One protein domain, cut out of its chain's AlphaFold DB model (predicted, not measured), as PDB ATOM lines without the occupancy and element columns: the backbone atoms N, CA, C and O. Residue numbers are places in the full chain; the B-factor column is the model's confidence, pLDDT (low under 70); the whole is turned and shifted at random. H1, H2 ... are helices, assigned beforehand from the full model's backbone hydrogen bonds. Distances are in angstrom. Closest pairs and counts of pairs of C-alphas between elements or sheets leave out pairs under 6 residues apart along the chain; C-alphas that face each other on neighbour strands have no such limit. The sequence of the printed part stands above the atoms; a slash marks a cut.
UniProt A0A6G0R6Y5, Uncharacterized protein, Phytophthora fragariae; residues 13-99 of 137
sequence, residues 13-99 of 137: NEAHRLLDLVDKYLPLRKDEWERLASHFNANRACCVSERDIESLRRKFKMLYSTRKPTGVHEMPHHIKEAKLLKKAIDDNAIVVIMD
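This is residues 13 to 99 of the 137 residues of an uncharacterized protein of Phytophthora fragariae (UniProt A0A6G0R6Y5). Helices H1 and H4 lie side by side, H3 crosses both, and H2 folds back from H1 in a hairpin. Residues 43 to 48, 69 to 74 and 94 to 99 stick out. The printed part has 87 residues with four named helices, H1 to H4, and is all helix, flat, only just compact and close to loose: radius of gyration of the C-alphas 14.3 A, spans 43 by 40 by 18 A.

Start at H1, residues 13 to 25; it touches H2, residues 30 to 42, in a hairpin at a steep tilt of 45 degrees, with C-alphas 21 and 36 closest at 6.4 A. H1 touches residues 78 to 85 of H4, residues 77 to 95, the same way at a shallow 19 degrees, C-alphas 23 and 85 closest at 6.1 A. Residues 60 to 64 of H3, residues 53 to 65, touch H4, C-alphas 64 and 83 closest at 4.9 A, only just about perpendicular at 72 degrees. H2 and H4 are apart. In H1 to H4 every O i to N i+4 pair is within hydrogen-bond range.

Find C-alpha 13 at (34.763, -36.222, -15.184), where H1 begins its 18.4 A; H2 measures 18.2 A, H3 18.1 A and H4 27.2 A, ending at C-alpha 95, (32.291, -53.034, 11.532).

The printed part has no cut; the H3 to H4 link is long. pLDDT is under 70 at residues 28 to 29, 43 to 51, 66 to 78 and 92 to 99.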
ATOM      1  N   ASN A  13      33.817 -36.804 -16.146       74.38
ATOM      2  CA  ASN A  13      34.763 -36.222 -15.184       74.38
ATOM      3  C   ASN A  13      34.122 -35.890 -13.823       74.38
ATOM      4  O   ASN A  13      34.748 -36.073 -12.784       74.38
ATOM      5  N   GLU A  14      32.870 -35.423 -13.807       78.19
ATOM      6  CA  GLU A  14      32.143 -35.162 -12.558       78.19
ATOM      7  C   GLU A  14      31.745 -36.463 -11.857       78.19
ATOM      8  O   GLU A  14      31.790 -36.528 -10.633       78.19
ATOM      9  N   ALA A  15      31.376 -37.498 -12.619       78.38
ATOM     10  CA  ALA A  15      31.065 -38.815 -12.070       78.38
ATOM     11  C   ALA A  15      32.310 -39.481 -11.464       78.38
ATOM     12  O   ALA A  15      32.234 -39.996 -10.357       78.38
ATOM     13  N   HIS A  16      33.461 -39.410 -12.136       81.62
ATOM     14  CA  HIS A  16      34.733 -39.905 -11.601       81.62
ATOM     15  C   HIS A  16      35.133 -39.154 -10.332       81.62
ATOM     16  O   HIS A  16      35.499 -39.769  -9.341       81.62
ATOM     17  N   ARG A  17      34.985 -37.826 -10.328       82.50
ATOM     18  CA  ARG A  17      35.240 -37.018  -9.135       82.50
ATOM     19  C   ARG A  17      34.289 -37.351  -7.986       82.50
ATOM     20  O   ARG A  17      34.703 -37.325  -6.839       82.50
ATOM     21  N   LEU A  18      33.022 -37.652  -8.272       84.25
ATOM     22  CA  LEU A  18      32.092 -38.137  -7.253       84.25
ATOM     23  C   LEU A  18      32.576 -39.469  -6.664       84.25
ATOM     24  O   LEU A  18      32.576 -39.603  -5.448       84.25
ATOM     25  N   LEU A  19      33.016 -40.416  -7.499       84.12
ATOM     26  CA  LEU A  19      33.540 -41.707  -7.041       84.12
ATOM     27  C   LEU A  19      34.792 -41.543  -6.167       84.12
ATOM     28  O   LEU A  19      34.838 -42.126  -5.096       84.12
ATOM     29  N   ASP A  20      35.734 -40.685  -6.561       84.88
ATOM     30  CA  ASP A  20      36.954 -40.386  -5.793       84.88
ATOM     31  C   ASP A  20      36.644 -39.824  -4.393       84.88
ATOM     32  O   ASP A  20      37.231 -40.216  -3.387       84.88
ATOM     33  N   LEU A  21      35.645 -38.942  -4.291       85.25
ATOM     34  CA  LEU A  21      35.219 -38.427  -2.989       85.25
ATOM     35  C   LEU A  21      34.458 -39.467  -2.167       85.25
ATOM     36  O   LEU A  21      34.581 -39.479  -0.945       85.25
ATOM     37  N   VAL A  22      33.663 -40.322  -2.809       85.56
ATOM     38  CA  VAL A  22      32.980 -41.417  -2.116       85.56
ATOM     39  C   VAL A  22      33.999 -42.424  -1.578       85.56
ATOM     40  O   VAL A  22      33.827 -42.867  -0.451       85.56
ATOM     41  N   ASP A  23      35.069 -42.717  -2.318       83.00
ATOM     42  CA  ASP A  23      36.200 -43.533  -1.854       83.00
ATOM     43  C   ASP A  23      36.888 -42.916  -0.638       83.00
ATOM     44  O   ASP A  23      37.129 -43.581   0.364       83.00
ATOM     45  N   LYS A  24      37.126 -41.602  -0.682       81.75
ATOM     46  CA  LYS A  24      37.825 -40.893   0.389       81.75
ATOM     47  C   LYS A  24      37.018 -40.764   1.683       81.75
ATOM     48  O   LYS A  24      37.596 -40.823   2.764       81.75
ATOM     49  N   TYR A  25      35.716 -40.493   1.579       78.38
ATOM     50  CA  TYR A  25      34.867 -40.192   2.740       78.38
ATOM     51  C   TYR A  25      33.978 -41.362   3.172       78.38
ATOM     52  O   TYR A  25      33.402 -41.279   4.252       78.38
ATOM     53  N   LEU A  26      33.831 -42.403   2.341       78.56
ATOM     54  CA  LEU A  26      32.942 -43.561   2.543       78.56
ATOM     55  C   LEU A  26      31.639 -43.172   3.257       78.56
ATOM     56  O   LEU A  26      31.378 -43.593   4.384       78.56
ATOM     57  N   PRO A  27      30.827 -42.295   2.639       75.69
ATOM     58  CA  PRO A  27      29.786 -41.573   3.346       75.69
ATOM     59  C   PRO A  27      28.631 -42.498   3.760       75.69
ATOM     60  O   PRO A  27      27.701 -42.764   2.994       75.69
ATOM     61  N   LEU A  28      28.681 -42.947   5.013       69.44
ATOM     62  CA  LEU A  28      27.671 -43.777   5.678       69.44
ATOM     63  C   LEU A  28      26.437 -42.958   6.076       69.44
ATOM     64  O   LEU A  28      25.294 -43.324   5.799       69.44
ATOM     65  N   ARG A  29      26.674 -41.808   6.719       66.38
ATOM     66  CA  ARG A  29      25.649 -40.955   7.337       66.38
ATOM     67  C   ARG A  29      25.504 -39.633   6.593       66.38
ATOM     68  O   ARG A  29      26.357 -39.254   5.794       66.38
ATOM     69  N   LYS A  30      24.394 -38.933   6.843       74.00
ATOM     70  CA  LYS A  30      24.070 -37.648   6.202       74.00
ATOM     71  C   LYS A  30      25.213 -36.629   6.351       74.00
ATOM     72  O   LYS A  30      25.565 -35.999   5.361       74.00
ATOM     73  N   ASP A  31      25.838 -36.561   7.522       73.44
ATOM     74  CA  ASP A  31      26.926 -35.621   7.818       73.44
ATOM     75  C   ASP A  31      28.148 -35.807   6.898       73.44
ATOM     76  O   ASP A  31      28.752 -34.839   6.434       73.44
ATOM     77  N   GLU A  32      28.482 -37.053   6.551       80.38
ATOM     78  CA  GLU A  32      29.589 -37.344   5.629       80.38
ATOM     79  C   GLU A  32      29.233 -36.981   4.183       80.38
ATOM     80  O   GLU A  32      30.071 -36.497   3.422       80.38
ATOM     81  N   TRP A  33      27.958 -37.120   3.811       81.81
ATOM     82  CA  TRP A  33      27.458 -36.619   2.532       81.81
ATOM     83  C   TRP A  33      27.476 -35.083   2.459       81.81
ATOM     84  O   TRP A  33      27.752 -34.533   1.390       81.81
ATOM     85  N   GLU A  34      27.236 -34.382   3.569       81.88
ATOM     86  CA  GLU A  34      27.347 -32.917   3.668       81.88
ATOM     87  C   GLU A  34      28.800 -32.448   3.494       81.88
ATOM     88  O   GLU A  34      29.074 -31.508   2.735       81.88
ATOM     89  N   ARG A  35      29.756 -33.151   4.114       81.75
ATOM     90  CA  ARG A  35      31.198 -32.908   3.924       81.75
ATOM     91  C   ARG A  35      31.640 -33.179   2.491       81.75
ATOM     92  O   ARG A  35      32.329 -32.347   1.893       81.75
ATOM     93  N   LEU A  36      31.195 -34.292   1.908       85.69
ATOM     94  CA  LEU A  36      31.465 -34.636   0.514       85.69
ATOM     95  C   LEU A  36      30.929 -33.559  -0.434       85.69
ATOM     96  O   LEU A  36      31.660 -33.106  -1.315       85.69
ATOM     97  N   ALA A  37      29.680 -33.120  -0.246       83.69
ATOM     98  CA  ALA A  37      29.065 -32.078  -1.063       83.69
ATOM     99  C   ALA A  37      29.806 -30.743  -0.932       83.69
ATOM    100  O   ALA A  37      30.062 -30.081  -1.938       83.69
ATOM    101  N   SER A  38      30.230 -30.387   0.282       82.00
ATOM    102  CA  SER A  38      31.047 -29.196   0.535       82.00
ATOM    103  C   SER A  38      32.366 -29.257  -0.235       82.00
ATOM    104  O   SER A  38      32.717 -28.312  -0.937       82.00
ATOM    105  N   HIS A  39      33.062 -30.395  -0.211       81.81
ATOM    106  CA  HIS A  39      34.308 -30.592  -0.957       81.81
ATOM    107  C   HIS A  39      34.090 -30.656  -2.485       81.81
ATOM    108  O   HIS A  39      34.905 -30.175  -3.284       81.81
ATOM    109  N   PHE A  40      32.963 -31.217  -2.924       80.25
ATOM    110  CA  PHE A  40      32.558 -31.234  -4.328       80.25
ATOM    111  C   PHE A  40      32.271 -29.812  -4.846       80.25
ATOM    112  O   PHE A  40      32.710 -29.442  -5.938       80.25
ATOM    113  N   ASN A  41      31.604 -28.981  -4.046       78.75
ATOM    114  CA  ASN A  41      31.287 -27.597  -4.387       78.75
ATOM    115  C   ASN A  41      32.487 -26.647  -4.220       78.75
ATOM    116  O   ASN A  41      32.601 -25.705  -4.998       78.75
ATOM    117  N   ALA A  42      33.409 -26.914  -3.291       77.25
ATOM    118  CA  ALA A  42      34.594 -26.083  -3.056       77.25
ATOM    119  C   ALA A  42      35.589 -26.111  -4.226       77.25
ATOM    120  O   ALA A  42      36.095 -25.073  -4.632       77.25
ATOM    121  N   ASN A  43      35.836 -27.282  -4.823       68.06
ATOM    122  CA  ASN A  43      36.768 -27.403  -5.957       68.06
ATOM    123  C   ASN A  43      36.057 -27.202  -7.317       68.06
ATOM    124  O   ASN A  43      36.390 -27.836  -8.322       68.06
ATOM    125  N   ARG A  44      34.976 -26.416  -7.342       68.50
ATOM    126  CA  ARG A  44      34.157 -26.153  -8.530       68.50
ATOM    127  C   ARG A  44      34.635 -24.883  -9.229       68.50
ATOM    128  O   ARG A  44      35.001 -23.911  -8.580       68.50
ATOM    129  N   ALA A  45      34.577 -24.858 -10.560       58.22
ATOM    130  CA  ALA A  45      34.732 -23.602 -11.290       58.22
ATOM    131  C   ALA A  45      33.602 -22.634 -10.887       58.22
ATOM    132  O   ALA A  45      32.440 -23.036 -10.848       58.22
ATOM    133  N   CYS A  46      33.939 -21.367 -10.629       49.19
ATOM    134  CA  CYS A  46      33.058 -20.326 -10.066       49.19
ATOM    135  C   CYS A  46      31.695 -20.141 -10.784       49.19
ATOM    136  O   CYS A  46      30.799 -19.498 -10.246       49.19
ATOM    137  N   CYS A  47      31.516 -20.705 -11.984       47.44
ATOM    138  CA  CYS A  47      30.332 -20.557 -12.837       47.44
ATOM    139  C   CYS A  47      29.406 -21.788 -12.901       47.44
ATOM    140  O   CYS A  47      28.476 -21.804 -13.702       47.44
ATOM    141  N   VAL A  48      29.657 -22.845 -12.128       55.84
ATOM    142  CA  VAL A  48      28.739 -24.000 -12.051       55.84
ATOM    143  C   VAL A  48      27.798 -23.793 -10.858       55.84
ATOM    144  O   VAL A  48      28.198 -23.167  -9.880       55.84
ATOM    145  N   SER A  49      26.555 -24.268 -10.924       60.03
ATOM    146  CA  SER A  49      25.604 -24.196  -9.803       60.03
ATOM    147  C   SER A  49      25.970 -25.173  -8.681       60.03
ATOM    148  O   SER A  49      26.604 -26.202  -8.924       60.03
ATOM    149  N   GLU A  50      25.564 -24.862  -7.448       66.19
ATOM    150  CA  GLU A  50      25.706 -25.776  -6.309       66.19
ATOM    151  C   GLU A  50      24.947 -27.078  -6.546       66.19
ATOM    152  O   GLU A  50      23.777 -27.083  -6.928       66.19
ATOM    153  N   ARG A  51      25.650 -28.199  -6.357       69.75
ATOM    154  CA  ARG A  51      25.047 -29.529  -6.382       69.75
ATOM    155  C   ARG A  51      24.509 -29.831  -4.996       69.75
ATOM    156  O   ARG A  51      25.263 -29.789  -4.023       69.75
ATOM    157  N   ASP A  52      23.226 -30.164  -4.948       76.50
ATOM    158  CA  ASP A  52      22.572 -30.631  -3.735       76.50
ATOM    159  C   ASP A  52      23.046 -32.047  -3.359       76.50
ATOM    160  O   ASP A  52      23.347 -32.877  -4.229       76.50
ATOM    161  N   ILE A  53      23.081 -32.330  -2.058       79.50
ATOM    162  CA  ILE A  53      23.466 -33.625  -1.489       79.50
ATOM    163  C   ILE A  53      22.594 -34.757  -2.052       79.50
ATOM    164  O   ILE A  53      23.104 -35.827  -2.399       79.50
ATOM    165  N   GLU A  54      21.291 -34.518  -2.219       77.75
ATOM    166  CA  GLU A  54      20.345 -35.479  -2.788       77.75
ATOM    167  C   GLU A  54      20.678 -35.794  -4.252       77.75
ATOM    168  O   GLU A  54      20.569 -36.940  -4.695       77.75
ATOM    169  N   SER A  55      21.164 -34.800  -5.001       77.94
ATOM    170  CA  SER A  55      21.571 -34.985  -6.397       77.94
ATOM    171  C   SER A  55      22.828 -35.844  -6.524       77.94
ATOM    172  O   SER A  55      22.932 -36.630  -7.472       77.94
ATOM    173  N   LEU A  56      23.783 -35.702  -5.599       81.56
ATOM    174  CA  LEU A  56      25.004 -36.516  -5.560       81.56
ATOM    175  C   LEU A  56      24.674 -37.958  -5.161       81.56
ATOM    176  O   LEU A  56      25.081 -38.895  -5.850       81.56
ATOM    177  N   ARG A  57      23.841 -38.135  -4.127       80.31
ATOM    178  CA  ARG A  57      23.334 -39.445  -3.694       80.31
ATOM    179  C   ARG A  57      22.594 -40.176  -4.804       80.31
ATOM    180  O   ARG A  57      22.917 -41.322  -5.106       80.31
ATOM    181  N   ARG A  58      21.638 -39.510  -5.461       80.56
ATOM    182  CA  ARG A  58      20.869 -40.100  -6.566       80.56
ATOM    183  C   ARG A  58      21.784 -40.511  -7.720       80.56
ATOM    184  O   ARG A  58      21.583 -41.571  -8.309       80.56
ATOM    185  N   LYS A  59      22.822 -39.722  -8.027       82.69
ATOM    186  CA  LYS A  59      23.794 -40.084  -9.064       82.69
ATOM    187  C   LYS A  59      24.646 -41.287  -8.677       82.69
ATOM    188  O   LYS A  59      24.809 -42.176  -9.507       82.69
ATOM    189  N   PHE A  60      25.153 -41.329  -7.447       81.50
ATOM    190  CA  PHE A  60      25.900 -42.480  -6.947       81.50
ATOM    191  C   PHE A  60      25.037 -43.752  -6.967       81.50
ATOM    192  O   PHE A  60      25.479 -44.774  -7.489       81.50
ATOM    193  N   LYS A  61      23.765 -43.645  -6.545       82.50
ATOM    194  CA  LYS A  61      22.762 -44.718  -6.657       82.50
ATOM    195  C   LYS A  61      22.615 -45.240  -8.076       82.50
ATOM    196  O   LYS A  61      22.711 -46.443  -8.293       82.50
ATOM    197  N   MET A  62      22.467 -44.348  -9.053       76.06
ATOM    198  CA  MET A  62      22.406 -44.750 -10.458       76.06
ATOM    199  C   MET A  62      23.674 -45.488 -10.916       76.06
ATOM    200  O   MET A  62      23.565 -46.472 -11.642       76.06
ATOM    201  N   LEU A  63      24.869 -45.061 -10.489       77.62
ATOM    202  CA  LEU A  63      26.134 -45.669 -10.920       77.62
ATOM    203  C   LEU A  63      26.283 -47.122 -10.448       77.62
ATOM    204  O   LEU A  63      26.582 -47.985 -11.271       77.62
ATOM    205  N   TYR A  64      26.040 -47.417  -9.165       74.19
ATOM    206  CA  TYR A  64      26.147 -48.798  -8.672       74.19
ATOM    207  C   TYR A  64      24.944 -49.665  -9.076       74.19
ATOM    208  O   TYR A  64      25.097 -50.870  -9.273       74.19
ATOM    209  N   SER A  65      23.761 -49.065  -9.245       73.31
ATOM    210  CA  SER A  65      22.543 -49.764  -9.680       73.31
ATOM    211  C   SER A  65      22.551 -50.085 -11.178       73.31
ATOM    212  O   SER A  65      21.779 -50.929 -11.632       73.31
ATOM    213  N   THR A  66      23.455 -49.478 -11.960       68.00
ATOM    214  CA  THR A  66      23.559 -49.765 -13.393       68.00
ATOM    215  C   THR A  66      23.826 -51.261 -13.609       68.00
ATOM    216  O   THR A  66      24.857 -51.829 -13.208       68.00
ATOM    217  N   ARG A  67      22.849 -51.921 -14.242       61.72
ATOM    218  CA  ARG A  67      22.946 -53.325 -14.645       61.72
ATOM    219  C   ARG A  67      24.041 -53.459 -15.697       61.72
ATOM    220  O   ARG A  67      24.289 -52.530 -16.466       61.72
ATOM    221  N   LYS A  68      24.685 -54.629 -15.753       58.66
ATOM    222  CA  LYS A  68      25.529 -54.991 -16.899       58.66
ATOM    223  C   LYS A  68      24.713 -54.710 -18.170       58.66
ATOM    224  O   LYS A  68      23.620 -55.274 -18.274       58.66
ATOM    225  N   PRO A  69      25.166 -53.826 -19.074       53.59
ATOM    226  CA  PRO A  69      24.430 -53.583 -20.301       53.59
ATOM    227  C   PRO A  69      24.295 -54.917 -21.040       53.59
ATOM    228  O   PRO A  69      25.285 -55.609 -21.287       53.59
ATOM    229  N   THR A  70      23.051 -55.326 -21.290       42.41
ATOM    230  CA  THR A  70      22.722 -56.602 -21.925       42.41
ATOM    231  C   THR A  70      23.400 -56.657 -23.293       42.41
ATOM    232  O   THR A  70      23.049 -55.887 -24.181       42.41
ATOM    233  N   GLY A  71      24.392 -57.538 -23.449       48.25
ATOM    234  CA  GLY A  71      25.121 -57.732 -24.709       48.25
ATOM    235  C   GLY A  71      26.589 -57.291 -24.718       48.25
ATOM    236  O   GLY A  71      27.258 -57.505 -25.723       48.25
ATOM    237  N   VAL A  72      27.126 -56.738 -23.623       50.56
ATOM    238  CA  VAL A  72      28.558 -56.395 -23.509       50.56
ATOM    239  C   VAL A  72      29.203 -57.229 -22.401       50.56
ATOM    240  O   VAL A  72      28.768 -57.193 -21.252       50.56
ATOM    241  N   HIS A  73      30.228 -58.015 -22.751       56.31
ATOM    242  CA  HIS A  73      30.915 -58.925 -21.823       56.31
ATOM    243  C   HIS A  73      31.695 -58.171 -20.729       56.31
ATOM    244  O   HIS A  73      31.873 -58.685 -19.624       56.31
ATOM    245  N   GLU A  74      32.110 -56.929 -20.998       58.50
ATOM    246  CA  GLU A  74      32.949 -56.153 -20.090       58.50
ATOM    247  C   GLU A  74      32.185 -54.988 -19.450       58.50
ATOM    248  O   GLU A  74      31.666 -54.096 -20.121       58.50
ATOM    249  N   MET A  75      32.101 -55.002 -18.115       63.97
ATOM    250  CA  MET A  75      31.463 -53.926 -17.357       63.97
ATOM    251  C   MET A  75      32.364 -52.676 -17.361       63.97
ATOM    252  O   MET A  75      33.547 -52.805 -17.028       63.97
ATOM    253  N   PRO A  76      31.836 -51.477 -17.682       69.62
ATOM    254  CA  PRO A  76      32.609 -50.239 -17.677       69.62
ATOM    255  C   PRO A  76      33.326 -49.999 -16.344       69.62
ATOM    256  O   PRO A  76      32.733 -50.192 -15.281       69.62
ATOM    257  N   HIS A  77      34.581 -49.544 -16.401       68.88
ATOM    258  CA  HIS A  77      35.443 -49.367 -15.223       68.88
ATOM    259  C   HIS A  77      34.763 -48.538 -14.122       68.88
ATOM    260  O   HIS A  77      34.668 -48.982 -12.988       68.88
ATOM    261  N   HIS A  78      34.153 -47.403 -14.471       69.19
ATOM    262  CA  HIS A  78      33.457 -46.529 -13.518       69.19
ATOM    263  C   HIS A  78      32.254 -47.187 -12.805       69.19
ATOM    264  O   HIS A  78      31.909 -46.784 -11.698       69.19
ATOM    265  N   ILE A  79      31.619 -48.204 -13.403       72.62
ATOM    266  CA  ILE A  79      30.526 -48.967 -12.771       72.62
ATOM    267  C   ILE A  79      31.091 -50.016 -11.809       72.62
ATOM    268  O   ILE A  79      30.507 -50.258 -10.755       72.62
ATOM    269  N   LYS A  80      32.227 -50.637 -12.159       76.56
ATOM    270  CA  LYS A  80      32.934 -51.560 -11.260       76.56
ATOM    271  C   LYS A  80      33.370 -50.827  -9.991       76.56
ATOM    272  O   LYS A  80      33.012 -51.270  -8.906       76.56
ATOM    273  N   GLU A  81      34.010 -49.667 -10.144       78.62
ATOM    274  CA  GLU A  81      34.430 -48.816  -9.023       78.62
ATOM    275  C   GLU A  81      33.242 -48.440  -8.128       78.62
ATOM    276  O   GLU A  81      33.285 -48.647  -6.923       78.62
ATOM    277  N   ALA A  82      32.122 -47.985  -8.704       78.50
ATOM    278  CA  ALA A  82      30.934 -47.630  -7.923       78.50
ATOM    279  C   ALA A  82      30.388 -48.796  -7.076       78.50
ATOM    280  O   ALA A  82      29.929 -48.586  -5.953       78.50
ATOM    281  N   LYS A  83      30.440 -50.027  -7.601       80.94
ATOM    282  CA  LYS A  83      30.012 -51.232  -6.876       80.94
ATOM    283  C   LYS A  83      30.990 -51.614  -5.769       80.94
ATOM    284  O   LYS A  83      30.541 -51.971  -4.685       80.94
ATOM    285  N   LEU A  84      32.294 -51.503  -6.024       81.81
ATOM    286  CA  LEU A  84      33.324 -51.707  -5.003       81.81
ATOM    287  C   LEU A  84      33.169 -50.698  -3.864       81.81
ATOM    288  O   LEU A  84      33.169 -51.092  -2.705       81.81
ATOM    289  N   LEU A  85      32.923 -49.430  -4.189       82.19
ATOM    290  CA  LEU A  85      32.671 -48.379  -3.206       82.19
ATOM    291  C   LEU A  85      31.409 -48.625  -2.390       82.19
ATOM    292  O   LEU A  85      31.423 -48.454  -1.176       82.19
ATOM    293  N   LYS A  86      30.315 -49.063  -3.028       81.75
ATOM    294  CA  LYS A  86      29.108 -49.449  -2.287       81.75
ATOM    295  C   LYS A  86      29.413 -50.579  -1.302       81.75
ATOM    296  O   LYS A  86      28.963 -50.487  -0.165       81.75
ATOM    297  N   LYS A  87      30.193 -51.587  -1.707       79.25
ATOM    298  CA  LYS A  87      30.624 -52.668  -0.815       79.25
ATOM    299  C   LYS A  87      31.499 -52.143   0.330       79.25
ATOM    300  O   LYS A  87      31.208 -52.441   1.474       79.25
ATOM    301  N   ALA A  88      32.482 -51.291   0.043       79.12
ATOM    302  CA  ALA A  88      33.348 -50.696   1.060       79.12
ATOM    303  C   ALA A  88      32.570 -49.857   2.090       79.12
ATOM    304  O   ALA A  88      32.895 -49.876   3.274       79.12
ATOM    305  N   ILE A  89      31.529 -49.136   1.662       79.44
ATOM    306  CA  ILE A  89      30.621 -48.435   2.580       79.44
ATOM    307  C   ILE A  89      29.868 -49.446   3.455       79.44
ATOM    308  O   ILE A  89      29.765 -49.240   4.655       79.44
ATOM    309  N   ASP A  90      29.360 -50.530   2.872       78.38
ATOM    310  CA  ASP A  90      28.638 -51.586   3.592       78.38
ATOM    311  C   ASP A  90      29.525 -52.291   4.631       78.38
ATOM    312  O   ASP A  90      29.164 -52.370   5.800       78.38
ATOM    313  N   ASP A  91      30.741 -52.678   4.236       76.31
ATOM    314  CA  ASP A  91      31.745 -53.294   5.110       76.31
ATOM    315  C   ASP A  91      32.086 -52.373   6.301       76.31
ATOM    316  O   ASP A  91      32.163 -52.826   7.442       76.31
ATOM    317  N   ASN A  92      32.221 -51.057   6.079       68.38
ATOM    318  CA  ASN A  92      32.428 -50.095   7.171       68.38
ATOM    319  C   ASN A  92      31.184 -49.891   8.050       68.38
ATOM    320  O   ASN A  92      31.331 -49.538   9.217       68.38
ATOM    321  N   ALA A  93      29.973 -50.090   7.524       65.25
ATOM    322  CA  ALA A  93      28.749 -50.044   8.324       65.25
ATOM    323  C   ALA A  93      28.667 -51.247   9.274       65.25
ATOM    324  O   ALA A  93      28.305 -51.084  10.437       65.25
ATOM    325  N   ILE A  94      29.047 -52.431   8.782       60.81
ATOM    326  CA  ILE A  94      29.032 -53.694   9.530       60.81
ATOM    327  C   ILE A  94      30.029 -53.651  10.699       60.81
ATOM    328  O   ILE A  94      29.679 -54.024  11.814       60.81
ATOM    329  N   VAL A  95      31.241 -53.124  10.489       56.41
ATOM    330  CA  VAL A  95      32.291 -53.034  11.532       56.41
ATOM    331  C   VAL A  95      31.878 -52.174  12.740       56.41
ATOM    332  O   VAL A  95      32.415 -52.347  13.830       56.41
ATOM    333  N   VAL A  96      30.907 -51.267  12.589       54.28
ATOM    334  CA  VAL A  96      30.412 -50.419  13.690       54.28
ATOM    335  C   VAL A  96      29.422 -51.168  14.604       54.28
ATOM    336  O   VAL A  96      29.113 -50.684  15.689       54.28
ATOM    337  N   ILE A  97      28.969 -52.366  14.218       51.66
ATOM    338  CA  ILE A  97      28.051 -53.218  14.990       51.66
ATOM    339  C   ILE A  97      28.825 -54.417  15.567       51.66
ATOM    340  O   ILE A  97      28.556 -55.567  15.246       51.66
ATOM    341  N   MET A  98      29.840 -54.164  16.394       52.78
ATOM    342  CA  MET A  98      30.518 -55.209  17.175       52.78
ATOM    343  C   MET A  98      30.859 -54.695  18.581       52.78
ATOM    344  O   MET A  98      32.026 -54.547  18.927       52.78
ATOM    345  N   ASP A  99      29.825 -54.398  19.371       54.75
ATOM    346  CA  ASP A  99      29.842 -54.458  20.845       54.75
ATOM    347  C   ASP A  99      28.388 -54.534  21.358       54.75
ATOM    348  O   ASP A  99      27.741 -53.517  21.592       54.75
TER     349      ASP A  99